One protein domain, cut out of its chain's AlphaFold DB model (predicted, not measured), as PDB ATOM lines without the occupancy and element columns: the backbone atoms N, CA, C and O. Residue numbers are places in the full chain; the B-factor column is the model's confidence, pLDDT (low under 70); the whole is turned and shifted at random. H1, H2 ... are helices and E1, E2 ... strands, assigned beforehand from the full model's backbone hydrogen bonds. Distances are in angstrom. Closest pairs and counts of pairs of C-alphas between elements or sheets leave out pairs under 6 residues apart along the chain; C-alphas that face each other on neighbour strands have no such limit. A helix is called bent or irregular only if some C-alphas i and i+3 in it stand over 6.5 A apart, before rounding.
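What this domain is: This is residues 34 to 87 of the 87 residues of the protein "Defensin beta 115" of Papio anubis (UniProt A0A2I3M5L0). Picture a small, strongly twisted sheet of three strands, with one helix that begins straight after the last strand, grazes the sheet with its first turns and leads away, so that residues 79 to 87 stick out as a free tail. Before the sheet's first strand, residues 36 to 37 fold back beside E1 as a short extra pairing. The printed part has 54 residues with three named strands and one named helix, in the order E1, E2, E3, H1; the sheet runs E1, E3, E2, antiparallel throughout, and the class is mixed, helices and strands. The whole is only just loose, close to compact, with a radius of gyration of the C-alphas of 12.3 A, and is elongated, spanning 39 by 25 by 14 A.

Where its parts are: Start at Ile 34, whose C-alpha is at (-44.850, 12.408, -7.097). Find C-alpha 42 at (-47.030, 3.492, -3.324); from there strand E1, residues 42 to 45, runs 9.5 A. Next comes E2, residues 52 to 59, 18.3 A long, which bends by 68 degrees at residue 56. E3, residues 62 to 67, covers 15.9 A. Helix H1, residues 68 to 83, runs 24.7 A to C-alpha 83 at (-43.307, -7.611, 16.394). It is only just irregular: C-alphas 69 and 72 are 6.7 A apart.

How they stand to each other: Look first at E3, the inner strand; E1 and E2 are the edge strands. E1 and E3 are antiparallel at 142 degrees, with N 43 and O 65 within hydrogen-bond range at 2.9 A, and N 63 and O 45 at 2.8 A. E2 and E3 form a hairpin, antiparallel at 149 degrees, with N 53 and O 66 at 2.8 A and N 64 and O 56 at 2.8 A. The sheet is only just strongly twisted, its C-alphas lying up to 4.2 A off the best plane. Residues 36 to 37 pair antiparallel with residues 42 to 43 of E1. H1 is on the sheet but only grazes it, with residues 68 to 74; the closest C-alphas of E2 and H1 are those of Glu 52 and Lys 68, 5.2 A apart. In H1, 6 of 12 O i to N i+4 pairs are within hydrogen-bond range.

The domain as a whole: The two C-alphas farthest apart are those of Glu 50 and Ile 87, 40.2 A. Residues 79 to 87, of which 79 to 83 belong to H1, stand free; without them the body spans 28 by 20 by 15 A. The printed part has no cut and ends at the chain's last residue, 87. The links E2 to E3 and E3 to H1 are tight, and E1 to E2 is short. In the B-factor column of this model, the mean pLDDT of the printed part is 76.0, and residues 71 to 87 are under 70.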
ATOM      1  N   ILE A  34     -43.719  13.162  -7.634       72.44
ATOM      2  CA  ILE A  34     -44.850  12.408  -7.097       72.44
ATOM      3  C   ILE A  34     -44.439  11.915  -5.713       72.44
ATOM      4  O   ILE A  34     -43.585  11.033  -5.575       72.44
ATOM      5  N   ARG A  35     -45.080  12.475  -4.683       84.06
ATOM      6  CA  ARG A  35     -44.885  12.060  -3.296       84.06
ATOM      7  C   ARG A  35     -45.173  10.564  -3.197       84.06
ATOM      8  O   ARG A  35     -46.247  10.094  -3.587       84.06
ATOM      9  N   ARG A  36     -44.187   9.807  -2.725       88.75
ATOM     10  CA  ARG A  36     -44.347   8.375  -2.469       88.75
ATOM     11  C   ARG A  36     -44.959   8.155  -1.086       88.75
ATOM     12  O   ARG A  36     -44.859   9.013  -0.214       88.75
ATOM     13  N   CYS A  37     -45.599   7.009  -0.911       88.06
ATOM     14  CA  CYS A  37     -46.247   6.572   0.328       88.06
ATOM     15  C   CYS A  37     -45.997   5.075   0.537       88.06
ATOM     16  O   CYS A  37     -45.448   4.419  -0.355       88.06
ATOM     17  N   CYS A  38     -46.360   4.546   1.709       86.00
ATOM     18  CA  CYS A  38     -46.118   3.150   2.089       86.00
ATOM     19  C   CYS A  38     -44.669   2.720   1.809       86.00
ATOM     20  O   CYS A  38     -44.419   1.874   0.949       86.00
ATOM     21  N   TYR A  39     -43.710   3.384   2.461       85.75
ATOM     22  CA  TYR A  39     -42.276   3.087   2.339       85.75
ATOM     23  C   TYR A  39     -41.728   3.120   0.900       85.75
ATOM     24  O   TYR A  39     -40.800   2.402   0.543       85.75
ATOM     25  N   GLY A  40     -42.307   3.958   0.035       85.25
ATOM     26  CA  GLY A  40     -41.847   4.105  -1.347       85.25
ATOM     27  C   GLY A  40     -42.479   3.129  -2.344       85.25
ATOM     28  O   GLY A  40     -42.220   3.253  -3.541       85.25
ATOM     29  N   ILE A  41     -43.322   2.202  -1.881       88.00
ATOM     30  CA  ILE A  41     -44.001   1.206  -2.723       88.00
ATOM     31  C   ILE A  41     -45.189   1.843  -3.461       88.00
ATOM     32  O   ILE A  41     -45.482   1.498  -4.610       88.00
ATOM     33  N   GLY A  42     -45.867   2.786  -2.803       91.06
ATOM     34  CA  GLY A  42     -47.030   3.492  -3.324       91.06
ATOM     35  C   GLY A  42     -46.720   4.891  -3.853       91.06
ATOM     36  O   GLY A  42     -45.680   5.492  -3.572       91.06
ATOM     37  N   ARG A  43     -47.677   5.441  -4.604       91.81
ATOM     38  CA  ARG A  43     -47.664   6.824  -5.102       91.81
ATOM     39  C   ARG A  43     -48.924   7.563  -4.672       91.81
ATOM     40  O   ARG A  43     -50.025   7.039  -4.810       91.81
ATOM     41  N   CYS A  44     -48.763   8.795  -4.208       91.31
ATOM     42  CA  CYS A  44     -49.875   9.660  -3.846       91.31
ATOM     43  C   CYS A  44     -50.538  10.237  -5.101       91.31
ATOM     44  O   CYS A  44     -49.889  10.904  -5.905       91.31
ATOM     45  N   ARG A  45     -51.839   9.992  -5.273       91.38
ATOM     46  CA  ARG A  45     -52.636  10.462  -6.420       91.38
ATOM     47  C   ARG A  45     -54.010  10.939  -5.952       91.38
ATOM     48  O   ARG A  45     -54.457  10.570  -4.873       91.38
ATOM     49  N   LYS A  46     -54.712  11.748  -6.752       91.38
ATOM     50  CA  LYS A  46     -56.117  12.117  -6.459       91.38
ATOM     51  C   LYS A  46     -57.060  10.912  -6.597       91.38
ATOM     52  O   LYS A  46     -58.032  10.794  -5.860       91.38
ATOM     53  N   SER A  47     -56.747  10.007  -7.521       91.12
ATOM     54  CA  SER A  47     -57.447   8.744  -7.752       91.12
ATOM     55  C   SER A  47     -56.444   7.655  -8.141       91.12
ATOM     56  O   SER A  47     -55.417   7.936  -8.763       91.12
ATOM     57  N   CYS A  48     -56.730   6.414  -7.747       91.50
ATOM     58  CA  CYS A  48     -55.905   5.255  -8.088       91.50
ATOM     59  C   CYS A  48     -56.367   4.623  -9.396       91.50
ATOM     60  O   CYS A  48     -57.557   4.666  -9.717       91.50
ATOM     61  N   LYS A  49     -55.428   4.017 -10.124       92.50
ATOM     62  CA  LYS A  49     -55.741   3.206 -11.304       92.50
ATOM     63  C   LYS A  49     -56.433   1.906 -10.884       92.50
ATOM     64  O   LYS A  49     -56.288   1.457  -9.753       92.50
ATOM     65  N   GLU A  50     -57.127   1.260 -11.815       92.19
ATOM     66  CA  GLU A  50     -57.833  -0.004 -11.557       92.19
ATOM     67  C   GLU A  50     -56.898  -1.143 -11.106       92.19
ATOM     68  O   GLU A  50     -57.271  -1.995 -10.299       92.19
ATOM     69  N   ILE A  51     -55.644  -1.129 -11.568       90.06
ATOM     70  CA  ILE A  51     -54.593  -2.084 -11.179       90.06
ATOM     71  C   ILE A  51     -53.916  -1.747  -9.835       90.06
ATOM     72  O   ILE A  51     -53.028  -2.471  -9.382       90.06
ATOM     73  N   GLU A  52     -54.315  -0.653  -9.189       92.38
ATOM     74  CA  GLU A  52     -53.789  -0.198  -7.903       92.38
ATOM     75  C   GLU A  52     -54.847  -0.393  -6.802       92.38
ATOM     76  O   GLU A  52     -56.055  -0.371  -7.048       92.38
ATOM     77  N   ARG A  53     -54.402  -0.596  -5.563       90.25
ATOM     78  CA  ARG A  53     -55.241  -0.545  -4.361       90.25
ATOM     79  C   ARG A  53     -55.075   0.804  -3.675       90.25
ATOM     80  O   ARG A  53     -53.988   1.379  -3.661       90.25
ATOM     81  N   LYS A  54     -56.173   1.291  -3.100       91.56
ATOM     82  CA  LYS A  54     -56.184   2.451  -2.206       91.56
ATOM     83  C   LYS A  54     -55.755   1.978  -0.816       91.56
ATOM     84  O   LYS A  54     -56.376   1.056  -0.297       91.56
ATOM     85  N   LYS A  55     -54.722   2.598  -0.242       87.62
ATOM     86  CA  LYS A  55     -54.303   2.378   1.153       87.62
ATOM     87  C   LYS A  55     -54.706   3.603   1.986       87.62
ATOM     88  O   LYS A  55     -55.888   3.938   2.050       87.62
ATOM     89  N   GLU A  56     -53.752   4.302   2.580       85.81
ATOM     90  CA  GLU A  56     -53.985   5.479   3.426       85.81
ATOM     91  C   GLU A  56     -54.081   6.801   2.639       85.81
ATOM     92  O   GLU A  56     -53.778   6.867   1.446       85.81
ATOM     93  N   LYS A  57     -54.497   7.890   3.297       89.44
ATOM     94  CA  LYS A  57     -54.443   9.239   2.709       89.44
ATOM     95  C   LYS A  57     -53.021   9.785   2.799       89.44
ATOM     96  O   LYS A  57     -52.407   9.746   3.853       89.44
ATOM     97  N   CYS A  58     -52.541  10.408   1.727       88.94
ATOM     98  CA  CYS A  58     -51.240  11.086   1.715       88.94
ATOM     99  C   CYS A  58     -51.280  12.528   2.255       88.94
ATOM    100  O   CYS A  58     -50.278  13.245   2.192       88.94
ATOM    101  N   GLY A  59     -52.452  12.978   2.713       83.44
ATOM    102  CA  GLY A  59     -52.742  14.365   3.070       83.44
ATOM    103  C   GLY A  59     -53.619  15.074   2.032       83.44
ATOM    104  O   GLY A  59     -53.560  14.811   0.825       83.44
ATOM    105  N   GLY A  60     -54.474  15.979   2.510       87.50
ATOM    106  CA  GLY A  60     -55.442  16.693   1.676       87.50
ATOM    107  C   GLY A  60     -56.391  15.746   0.929       87.50
ATOM    108  O   GLY A  60     -56.999  14.857   1.524       87.50
ATOM    109  N   LYS A  61     -56.514  15.942  -0.392       88.25
ATOM    110  CA  LYS A  61     -57.365  15.135  -1.293       88.25
ATOM    111  C   LYS A  61     -56.611  13.985  -1.981       88.25
ATOM    112  O   LYS A  61     -57.142  13.391  -2.915       88.25
ATOM    113  N   TYR A  62     -55.373  13.702  -1.575       91.25
ATOM    114  CA  TYR A  62     -54.547  12.660  -2.184       91.25
ATOM    115  C   TYR A  62     -54.626  11.354  -1.392       91.25
ATOM    116  O   TYR A  62     -54.631  11.339  -0.160       91.25
ATOM    117  N   ILE A  63     -54.646  10.248  -2.122       93.50
ATOM    118  CA  ILE A  63     -54.742   8.880  -1.624       93.50
ATOM    119  C   ILE A  63     -53.479   8.132  -2.043       93.50
ATOM    120  O   ILE A  63     -52.959   8.347  -3.141       93.50
ATOM    121  N   CYS A  64     -52.987   7.257  -1.175       93.31
ATOM    122  CA  CYS A  64     -51.894   6.362  -1.491       93.31
ATOM    123  C   CYS A  64     -52.388   5.222  -2.385       93.31
ATOM    124  O   CYS A  64     -53.287   4.467  -2.005       93.31
ATOM    125  N   CYS A  65     -51.788   5.107  -3.569       93.50
ATOM    126  CA  CYS A  65     -52.088   4.078  -4.552       93.50
ATOM    127  C   CYS A  65     -50.914   3.106  -4.660       93.50
ATOM    128  O   CYS A  65     -49.808   3.504  -5.037       93.50
ATOM    129  N   VAL A  66     -51.160   1.838  -4.337       92.94
ATOM    130  CA  VAL A  66     -50.150   0.772  -4.330       92.94
ATOM    131  C   VAL A  66     -50.482  -0.239  -5.432       92.94
ATOM    132  O   VAL A  66     -51.628  -0.683  -5.506       92.94
ATOM    133  N   PRO A  67     -49.538  -0.625  -6.308       91.25
ATOM    134  CA  PRO A  67     -49.786  -1.664  -7.307       91.25
ATOM    135  C   PRO A  67     -50.214  -2.982  -6.648       91.25
ATOM    136  O   PRO A  67     -49.542  -3.448  -5.730       91.25
ATOM    137  N   LYS A  68     -51.290  -3.611  -7.144       87.25
ATOM    138  CA  LYS A  68     -51.830  -4.876  -6.596       87.25
ATOM    139  C   LYS A  68     -50.782  -5.993  -6.487       87.25
ATOM    140  O   LYS A  68     -50.836  -6.792  -5.561       87.25
ATOM    141  N   GLU A  69     -49.819  -6.023  -7.403       83.44
ATOM    142  CA  GLU A  69     -48.711  -6.986  -7.407       83.44
ATOM    143  C   GLU A  69     -47.751  -6.798  -6.218       83.44
ATOM    144  O   GLU A  69     -47.273  -7.768  -5.639       83.44
ATOM    145  N   LYS A  70     -47.514  -5.545  -5.811       71.88
ATOM    146  CA  LYS A  70     -46.568  -5.182  -4.742       71.88
ATOM    147  C   LYS A  70     -47.212  -5.134  -3.354       71.88
ATOM    148  O   LYS A  70     -46.508  -5.053  -2.351       71.88
ATOM    149  N   ASP A  71     -48.537  -5.222  -3.290       65.69
ATOM    150  CA  ASP A  71     -49.315  -5.186  -2.048       65.69
ATOM    151  C   ASP A  71     -48.985  -6.365  -1.117       65.69
ATOM    152  O   ASP A  71     -48.869  -6.186   0.096       65.69
ATOM    153  N   LYS A  72     -48.713  -7.553  -1.683       60.31
ATOM    154  CA  LYS A  72     -48.341  -8.756  -0.914       60.31
ATOM    155  C   LYS A  72     -47.051  -8.581  -0.104       60.31
ATOM    156  O   LYS A  72     -46.928  -9.173   0.961       60.31
ATOM    157  N   VAL A  73     -46.119  -7.750  -0.576       57.59
ATOM    158  CA  VAL A  73     -44.866  -7.446   0.138       57.59
ATOM    159  C   VAL A  73     -45.110  -6.465   1.289       57.59
ATOM    160  O   VAL A  73     -44.429  -6.530   2.308       57.59
ATOM    161  N   SER A  74     -46.113  -5.589   1.171       54.34
ATOM    162  CA  SER A  74     -46.402  -4.588   2.205       54.34
ATOM    163  C   SER A  74     -46.947  -5.196   3.503       54.34
ATOM    164  O   SER A  74     -46.607  -4.712   4.579       54.34
ATOM    165  N   HIS A  75     -47.688  -6.308   3.424       53.16
ATOM    166  CA  HIS A  75     -48.167  -7.037   4.608       53.16
ATOM    167  C   HIS A  75     -47.041  -7.675   5.431       53.16
ATOM    168  O   HIS A  75     -47.180  -7.818   6.642       53.16
ATOM    169  N   ILE A  76     -45.926  -8.039   4.792       51.06
ATOM    170  CA  ILE A  76     -44.774  -8.642   5.476       51.06
ATOM    171  C   ILE A  76     -44.036  -7.584   6.310       51.06
ATOM    172  O   ILE A  76     -43.534  -7.879   7.391       51.06
ATOM    173  N   HIS A  77     -44.003  -6.336   5.836       50.53
ATOM    174  CA  HIS A  77     -43.365  -5.232   6.557       50.53
ATOM    175  C   HIS A  77     -44.210  -4.707   7.725       50.53
ATOM    176  O   HIS A  77     -43.651  -4.472   8.793       50.53
ATOM    177  N   ASP A  78     -45.535  -4.605   7.563       48.78
ATOM    178  CA  ASP A  78     -46.459  -4.233   8.651       48.78
ATOM    179  C   ASP A  78     -46.372  -5.236   9.833       48.78
ATOM    180  O   ASP A  78     -46.411  -4.854  11.005       48.78
ATOM    181  N   GLN A  79     -46.154  -6.529   9.555       42.47
ATOM    182  CA  GLN A  79     -45.967  -7.544  10.603       42.47
ATOM    183  C   GLN A  79     -44.620  -7.442  11.331       42.47
ATOM    184  O   GLN A  79     -44.542  -7.794  12.507       42.47
ATOM    185  N   LYS A  80     -43.566  -6.955  10.664       39.66
ATOM    186  CA  LYS A  80     -42.243  -6.827  11.286       39.66
ATOM    187  C   LYS A  80     -42.189  -5.656  12.270       39.66
ATOM    188  O   LYS A  80     -41.601  -5.794  13.333       39.66
ATOM    189  N   GLU A  81     -42.861  -4.548  11.959       43.78
ATOM    190  CA  GLU A  81     -42.921  -3.373  12.843       43.78
ATOM    191  C   GLU A  81     -43.781  -3.633  14.094       43.78
ATOM    192  O   GLU A  81     -43.454  -3.179  15.186       43.78
ATOM    193  N   THR A  82     -44.825  -4.462  13.974       41.19
ATOM    194  CA  THR A  82     -45.676  -4.832  15.122       41.19
ATOM    195  C   THR A  82     -45.006  -5.851  16.058       41.19
ATOM    196  O   THR A  82     -45.408  -5.982  17.212       41.19
ATOM    197  N   SER A  83     -43.980  -6.575  15.596       45.81
ATOM    198  CA  SER A  83     -43.307  -7.611  16.394       45.81
ATOM    199  C   SER A  83     -42.082  -7.107  17.169       45.81
ATOM    200  O   SER A  83     -41.633  -7.806  18.073       45.81
ATOM    201  N   GLU A  84     -41.561  -5.913  16.861       46.69
ATOM    202  CA  GLU A  84     -40.458  -5.285  17.616       46.69
ATOM    203  C   GLU A  84     -40.939  -4.301  18.698       46.69
ATOM    204  O   GLU A  84     -40.123  -3.751  19.428       46.69
ATOM    205  N   LEU A  85     -42.256  -4.109  18.857       42.91
ATOM    206  CA  LEU A  85     -42.841  -3.294  19.935       42.91
ATOM    207  C   LEU A  85     -43.257  -4.114  21.180       42.91
ATOM    208  O   LEU A  85     -43.874  -3.569  22.092       42.91
ATOM    209  N   TYR A  86     -42.941  -5.415  21.213       39.91
ATOM    210  CA  TYR A  86     -43.288  -6.352  22.295       39.91
ATOM    211  C   TYR A  86     -42.081  -7.158  22.823       39.91
ATOM    212  O   TYR A  86     -42.234  -8.326  23.186       39.91
ATOM    213  N   ILE A  87     -40.886  -6.558  22.873       41.78
ATOM    214  CA  ILE A  87     -39.730  -7.108  23.610       41.78
ATOM    215  C   ILE A  87     -39.259  -6.085  24.639       41.78
ATOM    216  O   ILE A  87     -39.095  -4.908  24.250       41.78
TER     217      ILE A  87